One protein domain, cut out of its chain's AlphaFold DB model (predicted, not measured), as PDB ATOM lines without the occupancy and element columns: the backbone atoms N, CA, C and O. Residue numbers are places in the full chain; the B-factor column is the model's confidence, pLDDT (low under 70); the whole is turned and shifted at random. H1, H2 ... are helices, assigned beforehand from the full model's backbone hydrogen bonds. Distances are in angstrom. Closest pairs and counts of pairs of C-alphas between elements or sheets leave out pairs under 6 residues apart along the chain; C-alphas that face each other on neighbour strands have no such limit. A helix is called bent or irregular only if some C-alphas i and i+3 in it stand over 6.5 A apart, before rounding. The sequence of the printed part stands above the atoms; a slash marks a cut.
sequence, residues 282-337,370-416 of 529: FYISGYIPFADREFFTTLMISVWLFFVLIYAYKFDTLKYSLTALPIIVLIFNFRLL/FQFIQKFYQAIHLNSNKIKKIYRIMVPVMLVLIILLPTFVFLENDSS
ATOM      1  N   PHE A 282      22.728  31.372 117.925       86.81
ATOM      2  CA  PHE A 282      23.743  32.168 118.622       86.81
ATOM      3  C   PHE A 282      25.051  32.314 117.827       86.81
ATOM      4  O   PHE A 282      25.745  33.316 117.977       86.81
ATOM      5  N   TYR A 283      25.411  31.332 116.993       87.81
ATOM      6  CA  TYR A 283      26.535  31.475 116.061       87.81
ATOM      7  C   TYR A 283      26.152  32.372 114.890       87.81
ATOM      8  O   TYR A 283      26.877  33.306 114.563       87.81
ATOM      9  N   ILE A 284      24.985  32.120 114.285       87.88
ATOM     10  CA  ILE A 284      24.488  32.877 113.130       87.88
ATOM     11  C   ILE A 284      24.416  34.375 113.457       87.88
ATOM     12  O   ILE A 284      24.784  35.199 112.623       87.88
ATOM     13  N   SER A 285      24.007  34.722 114.677       85.50
ATOM     14  CA  SER A 285      23.927  36.095 115.173       85.50
ATOM     15  C   SER A 285      25.222  36.620 115.805       85.50
ATOM     16  O   SER A 285      25.197  37.698 116.379       85.50
ATOM     17  N   GLY A 286      26.334  35.882 115.759       84.56
ATOM     18  CA  GLY A 286      27.640  36.367 116.216       84.56
ATOM     19  C   GLY A 286      27.887  36.367 117.728       84.56
ATOM     20  O   GLY A 286      28.946  36.824 118.152       84.56
ATOM     21  N   TYR A 287      26.982  35.822 118.553       84.38
ATOM     22  CA  TYR A 287      27.156  35.745 120.015       84.38
ATOM     23  C   TYR A 287      28.162  34.670 120.449       84.38
ATOM     24  O   TYR A 287      28.868  34.841 121.441       84.38
ATOM     25  N   ILE A 288      28.238  33.560 119.710       84.50
ATOM     26  CA  ILE A 288      29.250  32.505 119.892       84.50
ATOM     27  C   ILE A 288      29.987  32.265 118.567       84.50
ATOM     28  O   ILE A 288      29.861  31.197 117.971       84.50
ATOM     29  N   PRO A 289      30.788  33.233 118.086       79.62
ATOM     30  CA  PRO A 289      31.402  33.194 116.749       79.62
ATOM     31  C   PRO A 289      32.389  32.028 116.575       79.62
ATOM     32  O   PRO A 289      32.837  31.715 115.473       79.62
ATOM     33  N   PHE A 290      32.733  31.352 117.671       77.56
ATOM     34  CA  PHE A 290      33.550  30.155 117.662       77.56
ATOM     35  C   PHE A 290      32.783  28.863 117.327       77.56
ATOM     36  O   PHE A 290      33.417  27.909 116.884       77.56
ATOM     37  N   ALA A 291      31.465  28.807 117.532       83.81
ATOM     38  CA  ALA A 291      30.647  27.602 117.386       83.81
ATOM     39  C   ALA A 291      30.151  27.433 115.941       83.81
ATOM     40  O   ALA A 291      28.964  27.539 115.657       83.81
ATOM     41  N   ASP A 292      31.073  27.213 115.014       81.88
ATOM     42  CA  ASP A 292      30.768  27.076 113.588       81.88
ATOM     43  C   ASP A 292      29.971  25.799 113.242       81.88
ATOM     44  O   ASP A 292      29.499  25.033 114.090       81.88
ATOM     45  N   ARG A 293      29.779  25.563 111.942       85.25
ATOM     46  CA  ARG A 293      29.050  24.396 111.442       85.25
ATOM     47  C   ARG A 293      29.626  23.072 111.931       85.25
ATOM     48  O   ARG A 293      28.857  22.164 112.254       85.25
ATOM     49  N   GLU A 294      30.947  22.935 111.950       85.25
ATOM     50  CA  GLU A 294      31.607  21.687 112.337       85.25
ATOM     51  C   GLU A 294      31.397  21.413 113.825       85.25
ATOM     52  O   GLU A 294      31.083  20.280 114.207       85.25
ATOM     53  N   PHE A 295      31.454  22.466 114.649       87.38
ATOM     54  CA  PHE A 295      31.097  22.402 116.062       87.38
ATOM     55  C   PHE A 295      29.670  21.867 116.263       87.38
ATOM     56  O   PHE A 295      29.477  20.870 116.965       87.38
ATOM     57  N   PHE A 296      28.667  22.470 115.612       89.06
ATOM     58  CA  PHE A 296      27.266  22.047 115.755       89.06
ATOM     59  C   PHE A 296      27.004  20.648 115.197       89.06
ATOM     60  O   PHE A 296      26.291  19.860 115.817       89.06
ATOM     61  N   THR A 297      27.629  20.291 114.075       89.19
ATOM     62  CA  THR A 297      27.517  18.947 113.486       89.19
ATOM     63  C   THR A 297      28.069  17.889 114.441       89.19
ATOM     64  O   THR A 297      27.403  16.890 114.727       89.19
ATOM     65  N   THR A 298      29.255  18.133 115.002       89.81
ATOM     66  CA  THR A 298      29.902  17.241 115.973       89.81
ATOM     67  C   THR A 298      29.069  17.107 117.246       89.81
ATOM     68  O   THR A 298      28.869  15.997 117.755       89.81
ATOM     69  N   LEU A 299      28.533  18.223 117.745       90.94
ATOM     70  CA  LEU A 299      27.672  18.254 118.923       90.94
ATOM     71  C   LEU A 299      26.367  17.481 118.688       90.94
ATOM     72  O   LEU A 299      26.014  16.621 119.495       90.94
ATOM     73  N   MET A 300      25.692  17.710 117.559       93.12
ATOM     74  CA  MET A 300      24.468  17.003 117.177       93.12
ATOM     75  C   MET A 300      24.689  15.488 117.102       93.12
ATOM     76  O   MET A 300      23.914  14.731 117.686       93.12
ATOM     77  N   ILE A 301      25.756  15.032 116.433       92.81
ATOM     78  CA  ILE A 301      26.087  13.601 116.331       92.81
ATOM     79  C   ILE A 301      26.374  13.015 117.720       92.81
ATOM     80  O   ILE A 301      25.876  11.938 118.051       92.81
ATOM     81  N   SER A 302      27.122  13.733 118.560       91.31
ATOM     82  CA  SER A 302      27.442  13.298 119.926       91.31
ATOM     83  C   SER A 302      26.181  13.142 120.785       91.31
ATOM     84  O   SER A 302      26.003  12.120 121.455       91.31
ATOM     85  N   VAL A 303      25.268  14.114 120.716       92.62
ATOM     86  CA  VAL A 303      23.965  14.083 121.397       92.62
ATOM     87  C   VAL A 303      23.079  12.961 120.847       92.62
ATOM     88  O   VAL A 303      22.447  12.238 121.620       92.62
ATOM     89  N   TRP A 304      23.061  12.752 119.529       94.75
ATOM     90  CA  TRP A 304      22.314  11.662 118.900       94.75
ATOM     91  C   TRP A 304      22.780  10.297 119.396       94.75
ATOM     92  O   TRP A 304      21.965   9.514 119.887       94.75
ATOM     93  N   LEU A 305      24.089  10.031 119.359       93.88
ATOM     94  CA  LEU A 305      24.676   8.788 119.863       93.88
ATOM     95  C   LEU A 305      24.384   8.589 121.354       93.88
ATOM     96  O   LEU A 305      24.052   7.478 121.779       93.88
ATOM     97  N   PHE A 306      24.453   9.663 122.143       90.88
ATOM     98  CA  PHE A 306      24.117   9.626 123.562       90.88
ATOM     99  C   PHE A 306      22.676   9.178 123.782       90.88
ATOM    100  O   PHE A 306      22.432   8.223 124.525       90.88
ATOM    101  N   PHE A 307      21.717   9.797 123.093       92.00
ATOM    102  CA  PHE A 307      20.319   9.409 123.218       92.00
ATOM    103  C   PHE A 307      20.050   8.007 122.684       92.00
ATOM    104  O   PHE A 307      19.252   7.295 123.289       92.00
ATOM    105  N   VAL A 308      20.720   7.563 121.616       93.75
ATOM    106  CA  VAL A 308      20.610   6.181 121.119       93.75
ATOM    107  C   VAL A 308      21.025   5.185 122.201       93.75
ATOM    108  O   VAL A 308      20.315   4.209 122.457       93.75
ATOM    109  N   LEU A 309      22.130   5.451 122.898       87.88
ATOM    110  CA  LEU A 309      22.627   4.589 123.968       87.88
ATOM    111  C   LEU A 309      21.735   4.631 125.215       87.88
ATOM    112  O   LEU A 309      21.428   3.581 125.789       87.88
ATOM    113  N   ILE A 310      21.251   5.812 125.608       85.75
ATOM    114  CA  ILE A 310      20.273   5.958 126.695       85.75
ATOM    115  C   ILE A 310      18.963   5.238 126.356       85.75
ATOM    116  O   ILE A 310      18.415   4.539 127.210       85.75
ATOM    117  N   TYR A 311      18.484   5.345 125.119       87.19
ATOM    118  CA  TYR A 311      17.281   4.664 124.650       87.19
ATOM    119  C   TYR A 311      17.452   3.144 124.656       87.19
ATOM    120  O   TYR A 311      16.576   2.432 125.142       87.19
ATOM    121  N   ALA A 312      18.601   2.630 124.203       87.75
ATOM    122  CA  ALA A 312      18.922   1.206 124.285       87.75
ATOM    123  C   ALA A 312      18.949   0.698 125.738       87.75
ATOM    124  O   ALA A 312      18.487  -0.413 126.019       87.75
ATOM    125  N   TYR A 313      19.463   1.513 126.666       82.56
ATOM    126  CA  TYR A 313      19.568   1.174 128.085       82.56
ATOM    127  C   TYR A 313      18.237   1.195 128.825       82.56
ATOM    128  O   TYR A 313      17.907   0.277 129.575       82.56
ATOM    129  N   LYS A 314      17.499   2.294 128.655       81.25
ATOM    130  CA  LYS A 314      16.244   2.602 129.338       81.25
ATOM    131  C   LYS A 314      15.050   2.315 128.443       81.25
ATOM    132  O   LYS A 314      14.014   2.957 128.590       81.25
ATOM    133  N   PHE A 315      15.185   1.336 127.551       83.38
ATOM    134  CA  PHE A 315      14.181   1.024 126.543       83.38
ATOM    135  C   PHE A 315      12.781   0.868 127.143       83.38
ATOM    136  O   PHE A 315      11.844   1.501 126.677       83.38
ATOM    137  N   ASP A 316      12.628   0.110 128.230       78.44
ATOM    138  CA  ASP A 316      11.306  -0.123 128.828       78.44
ATOM    139  C   ASP A 316      10.624   1.159 129.331       78.44
ATOM    140  O   ASP A 316       9.396   1.256 129.295       78.44
ATOM    141  N   THR A 317      11.420   2.144 129.756       78.12
ATOM    142  CA  THR A 317      10.957   3.459 130.214       78.12
ATOM    143  C   THR A 317      10.725   4.414 129.044       78.12
ATOM    144  O   THR A 317       9.743   5.147 129.039       78.12
ATOM    145  N   LEU A 318      11.612   4.397 128.046       82.00
ATOM    146  CA  LEU A 318      11.655   5.380 126.962       82.00
ATOM    147  C   LEU A 318      11.011   4.901 125.660       82.00
ATOM    148  O   LEU A 318      10.908   5.680 124.728       82.00
ATOM    149  N   LYS A 319      10.544   3.654 125.544       82.19
ATOM    150  CA  LYS A 319      10.085   3.062 124.269       82.19
ATOM    151  C   LYS A 319       9.105   3.923 123.466       82.19
ATOM    152  O   LYS A 319       9.164   3.897 122.243       82.19
ATOM    153  N   TYR A 320       8.246   4.696 124.134       82.44
ATOM    154  CA  TYR A 320       7.256   5.572 123.496       82.44
ATOM    155  C   TYR A 320       7.749   7.001 123.218       82.44
ATOM    156  O   TYR A 320       7.015   7.783 122.632       82.44
ATOM    157  N   SER A 321       8.989   7.343 123.578       86.44
ATOM    158  CA  SER A 321       9.615   8.631 123.257       86.44
ATOM    159  C   SER A 321      10.316   8.639 121.892       86.44
ATOM    160  O   SER A 321      11.014   9.599 121.581       86.44
ATOM    161  N   LEU A 322      10.183   7.580 121.082       90.06
ATOM    162  CA  LEU A 322      10.977   7.392 119.858       90.06
ATOM    163  C   LEU A 322      10.809   8.535 118.841       90.06
ATOM    164  O   LEU A 322      11.766   8.881 118.163       90.06
ATOM    165  N   THR A 323       9.623   9.143 118.765       90.88
ATOM    166  CA  THR A 323       9.322  10.294 117.894       90.88
ATOM    167  C   THR A 323       9.722  11.633 118.515       90.88
ATOM    168  O   THR A 323       9.843  12.615 117.795       90.88
ATOM    169  N   ALA A 324       9.952  11.684 119.829       89.19
ATOM    170  CA  ALA A 324      10.353  12.897 120.540       89.19
ATOM    171  C   ALA A 324      11.880  13.078 120.585       89.19
ATOM    172  O   ALA A 324      12.367  14.202 120.594       89.19
ATOM    173  N   LEU A 325      12.650  11.985 120.598       91.38
ATOM    174  CA  LEU A 325      14.115  12.047 120.671       91.38
ATOM    175  C   LEU A 325      14.769  12.784 119.486       91.38
ATOM    176  O   LEU A 325      15.685  13.566 119.742       91.38
ATOM    177  N   PRO A 326      14.307  12.626 118.228       93.94
ATOM    178  CA  PRO A 326      14.846  13.392 117.105       93.94
ATOM    179  C   PRO A 326      14.730  14.911 117.272       93.94
ATOM    180  O   PRO A 326      15.644  15.615 116.867       93.94
ATOM    181  N   ILE A 327      13.681  15.420 117.933       92.50
ATOM    182  CA  ILE A 327      13.526  16.858 118.228       92.50
ATOM    183  C   ILE A 327      14.721  17.359 119.041       92.50
ATOM    184  O   ILE A 327      15.340  18.356 118.687       92.50
ATOM    185  N   ILE A 328      15.070  16.640 120.112       91.44
ATOM    186  CA  ILE A 328      16.162  17.030 121.016       91.44
ATOM    187  C   ILE A 328      17.497  17.049 120.269       91.44
ATOM    188  O   ILE A 328      18.326  17.919 120.503       91.44
ATOM    189  N   VAL A 329      17.694  16.098 119.358       93.81
ATOM    190  CA  VAL A 329      18.900  16.010 118.530       93.81
ATOM    191  C   VAL A 329      18.966  17.174 117.544       93.81
ATOM    192  O   VAL A 329      19.989  17.846 117.459       93.81
ATOM    193  N   LEU A 330      17.865  17.451 116.843       93.19
ATOM    194  CA  LEU A 330      17.790  18.481 115.809       93.19
ATOM    195  C   LEU A 330      17.974  19.905 116.351       93.19
ATOM    196  O   LEU A 330      18.443  20.755 115.606       93.19
ATOM    197  N   ILE A 331      17.711  20.169 117.637       92.75
ATOM    198  CA  ILE A 331      18.015  21.466 118.283       92.75
ATOM    199  C   ILE A 331      19.497  21.866 118.139       92.75
ATOM    200  O   ILE A 331      19.821  23.056 118.128       92.75
ATOM    201  N   PHE A 332      20.390  20.883 117.995       92.44
ATOM    202  CA  PHE A 332      21.826  21.085 117.801       92.44
ATOM    203  C   PHE A 332      22.248  21.124 116.325       92.44
ATOM    204  O   PHE A 332      23.433  21.276 116.043       92.44
ATOM    205  N   ASN A 333      21.320  20.972 115.377       91.25
ATOM    206  CA  ASN A 333      21.633  21.058 113.955       91.25
ATOM    207  C   ASN A 333      22.031  22.495 113.581       91.25
ATOM    208  O   ASN A 333      21.368  23.455 113.976       91.25
ATOM    209  N   PHE A 334      23.095  22.639 112.783       89.06
ATOM    210  CA  PHE A 334      23.577  23.949 112.334       89.06
ATOM    211  C   PHE A 334      22.508  24.720 111.549       89.06
ATOM    212  O   PHE A 334      22.385  25.936 111.700       89.06
ATOM    213  N   ARG A 335      21.712  24.006 110.746       88.50
ATOM    214  CA  ARG A 335      20.687  24.559 109.864       88.50
ATOM    215  C   ARG A 335      19.279  24.078 110.231       88.50
ATOM    216  O   ARG A 335      18.559  23.507 109.410       88.50
ATOM    217  N   LEU A 336      18.886  24.279 111.487       89.94
ATOM    218  CA  LEU A 336      17.588  23.822 111.973       89.94
ATOM    219  C   LEU A 336      16.441  24.679 111.427       89.94
ATOM    220  O   LEU A 336      16.215  25.775 111.929       89.94
ATOM    221  N   LEU A 337      15.687  24.173 110.453       89.06
ATOM    222  CA  LEU A 337      14.481  24.841 109.954       89.06
ATOM    223  C   LEU A 337      13.247  24.511 110.807       89.06
ATOM    224  O   LEU A 337      13.171  23.452 111.430       89.06
ATOM    225  N   PHE A 370       7.581  -9.573 130.779       45.34
ATOM    226  CA  PHE A 370       8.991  -9.432 131.147       45.34
ATOM    227  C   PHE A 370       9.874 -10.672 130.845       45.34
ATOM    228  O   PHE A 370      11.081 -10.652 131.072       45.34
ATOM    229  N   GLN A 371       9.295 -11.768 130.339       42.38
ATOM    230  CA  GLN A 371       9.912 -13.094 130.267       42.38
ATOM    231  C   GLN A 371      11.008 -13.221 129.200       42.38
ATOM    232  O   GLN A 371      11.964 -13.965 129.413       42.38
ATOM    233  N   PHE A 372      10.927 -12.510 128.070       44.31
ATOM    234  CA  PHE A 372      11.955 -12.631 127.023       44.31
ATOM    235  C   PHE A 372      13.229 -11.843 127.360       44.31
ATOM    236  O   PHE A 372      14.338 -12.333 127.165       44.31
ATOM    237  N   ILE A 373      13.076 -10.659 127.959       44.22
ATOM    238  CA  ILE A 373      14.193  -9.862 128.479       44.22
ATOM    239  C   ILE A 373      14.898 -10.626 129.609       44.22
ATOM    240  O   ILE A 373      16.124 -10.686 129.622       44.22
ATOM    241  N   GLN A 374      14.153 -11.302 130.489       46.56
ATOM    242  CA  GLN A 374      14.723 -12.170 131.526       46.56
ATOM    243  C   GLN A 374      15.534 -13.334 130.931       46.56
ATOM    244  O   GLN A 374      16.648 -13.588 131.386       46.56
ATOM    245  N   LYS A 375      15.033 -13.976 129.864       46.09
ATOM    246  CA  LYS A 375      15.763 -15.024 129.130       46.09
ATOM    247  C   LYS A 375      17.013 -14.497 128.419       46.09
ATOM    248  O   LYS A 375      18.017 -15.194 128.392       46.09
ATOM    249  N   PHE A 376      16.999 -13.270 127.901       45.47
ATOM    250  CA  PHE A 376      18.170 -12.642 127.274       45.47
ATOM    251  C   PHE A 376      19.220 -12.181 128.301       45.47
ATOM    252  O   PHE A 376      20.412 -12.395 128.096       45.47
ATOM    253  N   TYR A 377      18.800 -11.622 129.444       48.25
ATOM    254  CA  TYR A 377      19.692 -11.331 130.578       48.25
ATOM    255  C   TYR A 377      20.327 -12.606 131.146       48.25
ATOM    256  O   TYR A 377      21.492 -12.582 131.538       48.25
ATOM    257  N   GLN A 378      19.584 -13.717 131.160       47.59
ATOM    258  CA  GLN A 378      20.112 -15.036 131.510       47.59
ATOM    259  C   GLN A 378      21.054 -15.587 130.424       47.59
ATOM    260  O   GLN A 378      22.099 -16.127 130.769       47.59
ATOM    261  N   ALA A 379      20.745 -15.394 129.136       47.72
ATOM    262  CA  ALA A 379      21.542 -15.896 128.009       47.72
ATOM    263  C   ALA A 379      22.872 -15.154 127.789       47.72
ATOM    264  O   ALA A 379      23.797 -15.722 127.219       47.72
ATOM    265  N   ILE A 380      22.990 -13.898 128.234       47.91
ATOM    266  CA  ILE A 380      24.212 -13.098 128.056       47.91
ATOM    267  C   ILE A 380      25.207 -13.235 129.225       47.91
ATOM    268  O   ILE A 380      26.317 -12.720 129.135       47.91
ATOM    269  N   HIS A 381      24.883 -13.928 130.325       46.72
ATOM    270  CA  HIS A 381      25.757 -14.052 131.514       46.72
ATOM    271  C   HIS A 381      26.332 -12.723 132.067       46.72
ATOM    272  O   HIS A 381      27.179 -12.716 132.965       46.72
ATOM    273  N   LEU A 382      25.868 -11.562 131.600       50.25
ATOM    274  CA  LEU A 382      26.244 -10.276 132.161       50.25
ATOM    275  C   LEU A 382      25.303  -9.989 133.323       50.25
ATOM    276  O   LEU A 382      24.148  -9.606 133.145       50.25
ATOM    277  N   ASN A 383      25.836 -10.174 134.531       57.53
ATOM    278  CA  ASN A 383      25.208  -9.763 135.780       57.53
ATOM    279  C   ASN A 383      24.608  -8.350 135.610       57.53
ATOM    280  O   ASN A 383      25.296  -7.434 135.152       57.53
ATOM    281  N   SER A 384      23.339  -8.158 135.973       59.31
ATOM    282  CA  SER A 384      22.646  -6.865 135.851       59.31
ATOM    283  C   SER A 384      23.417  -5.724 136.535       59.31
ATOM    284  O   SER A 384      23.373  -4.579 136.078       59.31
ATOM    285  N   ASN A 385      24.213  -6.047 137.560       63.78
ATOM    286  CA  ASN A 385      25.143  -5.129 138.214       63.78
ATOM    287  C   ASN A 385      26.328  -4.720 137.319       63.78
ATOM    288  O   ASN A 385      26.706  -3.551 137.335       63.78
ATOM    289  N   LYS A 386      26.879  -5.623 136.490       63.62
ATOM    290  CA  LYS A 386      27.913  -5.290 135.487       63.62
ATOM    291  C   LYS A 386      27.358  -4.354 134.414       63.62
ATOM    292  O   LYS A 386      28.011  -3.372 134.089       63.62
ATOM    293  N   ILE A 387      26.138  -4.592 133.930       63.56
ATOM    294  CA  ILE A 387      25.486  -3.709 132.946       63.56
ATOM    295  C   ILE A 387      25.237  -2.326 133.555       63.56
ATOM    296  O   ILE A 387      25.635  -1.319 132.978       63.56
ATOM    297  N   LYS A 388      24.664  -2.250 134.764       67.25
ATOM    298  CA  LYS A 388      24.508  -0.975 135.486       67.25
ATOM    299  C   LYS A 388      25.851  -0.261 135.688       67.25
ATOM    300  O   LYS A 388      25.891   0.957 135.566       67.25
ATOM    301  N   LYS A 389      26.937  -0.992 135.964       71.75
ATOM    302  CA  LYS A 389      28.290  -0.432 136.105       71.75
ATOM    303  C   LYS A 389      28.824   0.133 134.782       71.75
ATOM    304  O   LYS A 389      29.313   1.253 134.787       71.75
ATOM    305  N   ILE A 390      28.666  -0.586 133.667       69.44
ATOM    306  CA  ILE A 390      29.050  -0.110 132.326       69.44
ATOM    307  C   ILE A 390      28.310   1.186 131.990       69.44
ATOM    308  O   ILE A 390      28.947   2.169 131.641       69.44
ATOM    309  N   TYR A 391      26.988   1.239 132.180       67.31
ATOM    310  CA  TYR A 391      26.213   2.453 131.902       67.31
ATOM    311  C   TYR A 391      26.533   3.612 132.850       67.31
ATOM    312  O   TYR A 391      26.583   4.755 132.408       67.31
ATOM    313  N   ARG A 392      26.812   3.335 134.131       71.62
ATOM    314  CA  ARG A 392      27.289   4.351 135.087       71.62
ATOM    315  C   ARG A 392      28.625   4.974 134.690       71.62
ATOM    316  O   ARG A 392      28.890   6.079 135.132       71.62
ATOM    317  N   ILE A 393      29.446   4.281 133.903       73.12
ATOM    318  CA  ILE A 393      30.720   4.799 133.387       73.12
ATOM    319  C   ILE A 393      30.501   5.461 132.022       73.12
ATOM    320  O   ILE A 393      30.936   6.583 131.800       73.12
ATOM    321  N   MET A 394      29.768   4.799 131.127       74.62
ATOM    322  CA  MET A 394      29.544   5.251 129.756       74.62
ATOM    323  C   MET A 394      28.757   6.562 129.689       74.62
ATOM    324  O   MET A 394      29.093   7.410 128.877       74.62
ATOM    325  N   VAL A 395      27.739   6.758 130.536       76.62
ATOM    326  CA  VAL A 395      26.934   7.992 130.531       76.62
ATOM    327  C   VAL A 395      27.785   9.220 130.888       76.62
ATOM    328  O   VAL A 395      27.802  10.147 130.084       76.62
ATOM    329  N   PRO A 396      28.549   9.239 132.001       77.69
ATOM    330  CA  PRO A 396      29.508  10.308 132.263       77.69
ATOM    331  C   PRO A 396      30.562  10.467 131.168       77.69
ATOM    332  O   PRO A 396      30.827  11.590 130.771       77.69
ATOM    333  N   VAL A 397      31.126   9.373 130.639       76.75
ATOM    334  CA  VAL A 397      32.115   9.445 129.547       76.75
ATOM    335  C   VAL A 397      31.518  10.112 128.314       76.75
ATOM    336  O   VAL A 397      32.153  10.972 127.725       76.75
ATOM    337  N   MET A 398      30.284   9.781 127.941       77.38
ATOM    338  CA  MET A 398      29.620  10.432 126.821       77.38
ATOM    339  C   MET A 398      29.265  11.884 127.099       77.38
ATOM    340  O   MET A 398      29.415  12.698 126.204       77.38
ATOM    341  N   LEU A 399      28.832  12.228 128.314       79.25
ATOM    342  CA  LEU A 399      28.625  13.628 128.695       79.25
ATOM    343  C   LEU A 399      29.932  14.421 128.592       79.25
ATOM    344  O   LEU A 399      29.940  15.531 128.072       79.25
ATOM    345  N   VAL A 400      31.042  13.815 129.014       78.56
ATOM    346  CA  VAL A 400      32.382  14.374 128.833       78.56
ATOM    347  C   VAL A 400      32.721  14.486 127.346       78.56
ATOM    348  O   VAL A 400      33.190  15.535 126.941       78.56
ATOM    349  N   LEU A 401      32.432  13.487 126.504       77.12
ATOM    350  CA  LEU A 401      32.663  13.555 125.051       77.12
ATOM    351  C   LEU A 401      31.790  14.608 124.351       77.12
ATOM    352  O   LEU A 401      32.280  15.277 123.452       77.12
ATOM    353  N   ILE A 402      30.540  14.803 124.779       81.56
ATOM    354  CA  ILE A 402      29.647  15.864 124.283       81.56
ATOM    355  C   ILE A 402      30.249  17.248 124.551       81.56
ATOM    356  O   ILE A 402      30.021  18.164 123.772       81.56
ATOM    357  N   ILE A 403      31.031  17.401 125.624       79.38
ATOM    358  CA  ILE A 403      31.735  18.648 125.942       79.38
ATOM    359  C   ILE A 403      33.096  18.698 125.230       79.38
ATOM    360  O   ILE A 403      33.418  19.687 124.578       79.38
ATOM    361  N   LEU A 404      33.900  17.637 125.323       78.69
ATOM    362  CA  LEU A 404      35.279  17.602 124.837       78.69
ATOM    363  C   LEU A 404      35.388  17.542 123.315       78.69
ATOM    364  O   LEU A 404      36.271  18.199 122.784       78.69
ATOM    365  N   LEU A 405      34.540  16.786 122.607       78.38
ATOM    366  CA  LEU A 405      34.649  16.654 121.146       78.38
ATOM    367  C   LEU A 405      34.403  17.995 120.441       78.38
ATOM    368  O   LEU A 405      35.262  18.399 119.660       78.38
ATOM    369  N   PRO A 406      33.323  18.743 120.744       75.50
ATOM    370  CA  PRO A 406      33.145  20.072 120.167       75.50
ATOM    371  C   PRO A 406      34.225  21.058 120.633       75.50
ATOM    372  O   PRO A 406      34.658  21.891 119.846       75.50
ATOM    373  N   THR A 407      34.710  20.943 121.878       75.94
ATOM    374  CA  THR A 407      35.822  21.777 122.380       75.94
ATOM    375  C   THR A 407      37.134  21.488 121.644       75.94
ATOM    376  O   THR A 407      37.899  22.405 121.373       75.94
ATOM    377  N   PHE A 408      37.408  20.233 121.292       76.81
ATOM    378  CA  PHE A 408      38.590  19.851 120.521       76.81
ATOM    379  C   PHE A 408      38.512  20.380 119.087       76.81
ATOM    380  O   PHE A 408      39.455  21.025 118.643       76.81
ATOM    381  N   VAL A 409      37.373  20.186 118.410       74.44
ATOM    382  CA  VAL A 409      37.113  20.765 117.076       74.44
ATOM    383  C   VAL A 409      37.273  22.285 117.116       74.44
ATOM    384  O   VAL A 409      37.890  22.871 116.232       74.44
ATOM    385  N   PHE A 410      36.789  22.924 118.185       70.44
ATOM    386  CA  PHE A 410      37.036  24.340 118.426       70.44
ATOM    387  C   PHE A 410      38.537  24.655 118.486       70.44
ATOM    388  O   PHE A 410      38.991  25.471 117.697       70.44
ATOM    389  N   LEU A 411      39.311  24.005 119.361       72.00
ATOM    390  CA  LEU A 411      40.747  24.281 119.525       72.00
ATOM    391  C   LEU A 411      41.562  24.034 118.243       72.00
ATOM    392  O   LEU A 411      42.535  24.746 117.994       72.00
ATOM    393  N   GLU A 412      41.170  23.053 117.430       70.25
ATOM    394  CA  GLU A 412      41.783  22.781 116.126       70.25
ATOM    395  C   GLU A 412      41.500  23.916 115.123       70.25
ATOM    396  O   GLU A 412      42.421  24.397 114.458       70.25
ATOM    397  N   ASN A 413      40.263  24.426 115.093       64.31
ATOM    398  CA  ASN A 413      39.840  25.503 114.189       64.31
ATOM    399  C   ASN A 413      40.195  26.930 114.674       64.31
ATOM    400  O   ASN A 413      40.202  27.869 113.873       64.31
ATOM    401  N   ASP A 414      40.487  27.128 115.965       58.38
ATOM    402  CA  ASP A 414      40.669  28.452 116.593       58.38
ATOM    403  C   ASP A 414      42.027  29.109 116.282       58.38
ATOM    404  O   ASP A 414      42.138  30.329 116.197       58.38
ATOM    405  N   SER A 415      43.077  28.325 116.031       44.31
ATOM    406  CA  SER A 415      44.457  28.844 116.033       44.31
ATOM    407  C   SER A 415      44.857  29.732 114.841       44.31
ATOM    408  O   SER A 415      45.926  30.339 114.868       44.31
ATOM    409  N   SER A 416      44.033  29.863 113.794       46.72
ATOM    410  CA  SER A 416      44.393  30.704 112.636       46.72
ATOM    411  C   SER A 416      43.233  31.294 111.828       46.72
ATOM    412  O   SER A 416      43.448  32.280 111.130       46.72
TER     413      SER A 416
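Overview. This is residues 282 to 337 and 370 to 416 of the 529 residues of an uncharacterized protein of Thermoplasmatales archaeon Gpl (UniProt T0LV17). Two long helices, H1 and H5, lie side by side and run opposite ways, and the short H3 packs along the other side of H1, making a flat row with H1 in the middle. H2 makes the turn by which the chain folds back from H1 to H3, and beyond the other helices residues 371 to 376 of H4 stick out, with H4 set nearly square to the first end of H5. The printed part has 103 residues with five named helices, H1 to H5 in order along the chain, and no named strand; the class is all helix. The whole is loose, with a radius of gyration of the C-alphas of 17.7 A, and flat, with spans of 56 by 29 by 15 A.

Along the chain. The printed part begins at Phe 282, and H1 follows at residues 293 to 313, 30.1 A long, from C-alpha 293 at (29.050, 24.396, 111.442). H2 is residues 315 to 321 and is irregular: C-alphas 317 and 320 are 8.0 A apart. H3 is residues 325 to 330. After the cut comes H4, residues 371 to 379, with C-alpha 371 at (9.912, -13.094, 130.267). H5, residues 384 to 414, is the longest helix at 44.1 A and ends with C-alpha 414 at (40.669, 28.452, 116.593). It has a kink of 29 degrees near residue 400, and is neither bent nor irregular, but only just: C-alphas 403 and 406 are 6.1 A apart.

Arrangement. H1 touches H5 at a shallow tilt of 3 degrees, opposite ways, the closest C-alphas being those of Phe 295 and Pro 406, 5.1 A apart. With residues 300 to 307 alone H1 touches H3, at a shallow tilt of 8 degrees, opposite ways; the closest C-alphas, of Trp 304 and Val 329, are 5.5 A apart. H3 and H5 are apart. H1 and H2 are close but not clearly touching, with the C-alphas of Tyr 311 and Leu 318 closest at 6.1 A. H2 and H3 meet only through their link. H4 and H5 are close but not clearly touching and about perpendicular at 81 degrees, the closest C-alphas being those of Tyr 377 and Ser 384, 7.5 A apart. H4 and H1 are apart. Each O i to N i+4 pair is within hydrogen-bond range in H1, H3 and H4; in H5 25 of 27 are, and in H2 1 of 3, beside 2 of 4 O i to N i+3 pairs.

Size, cuts and confidence. The two C-alphas farthest apart, of Gln 371 and Ser 416, are 58.5 A apart. Residues 338 to 369 are cut out, and C-alphas 337 and 370 are 40.7 A apart across the cut. The links H1 to H2, H2 to H3 and H4 to H5 are tight. Residues 371 to 376 and 378 to 386 stand free. The mean pLDDT of the printed part is 76.9; it is under 70 at residues 370 to 388, 390 to 391 and 413 to 416.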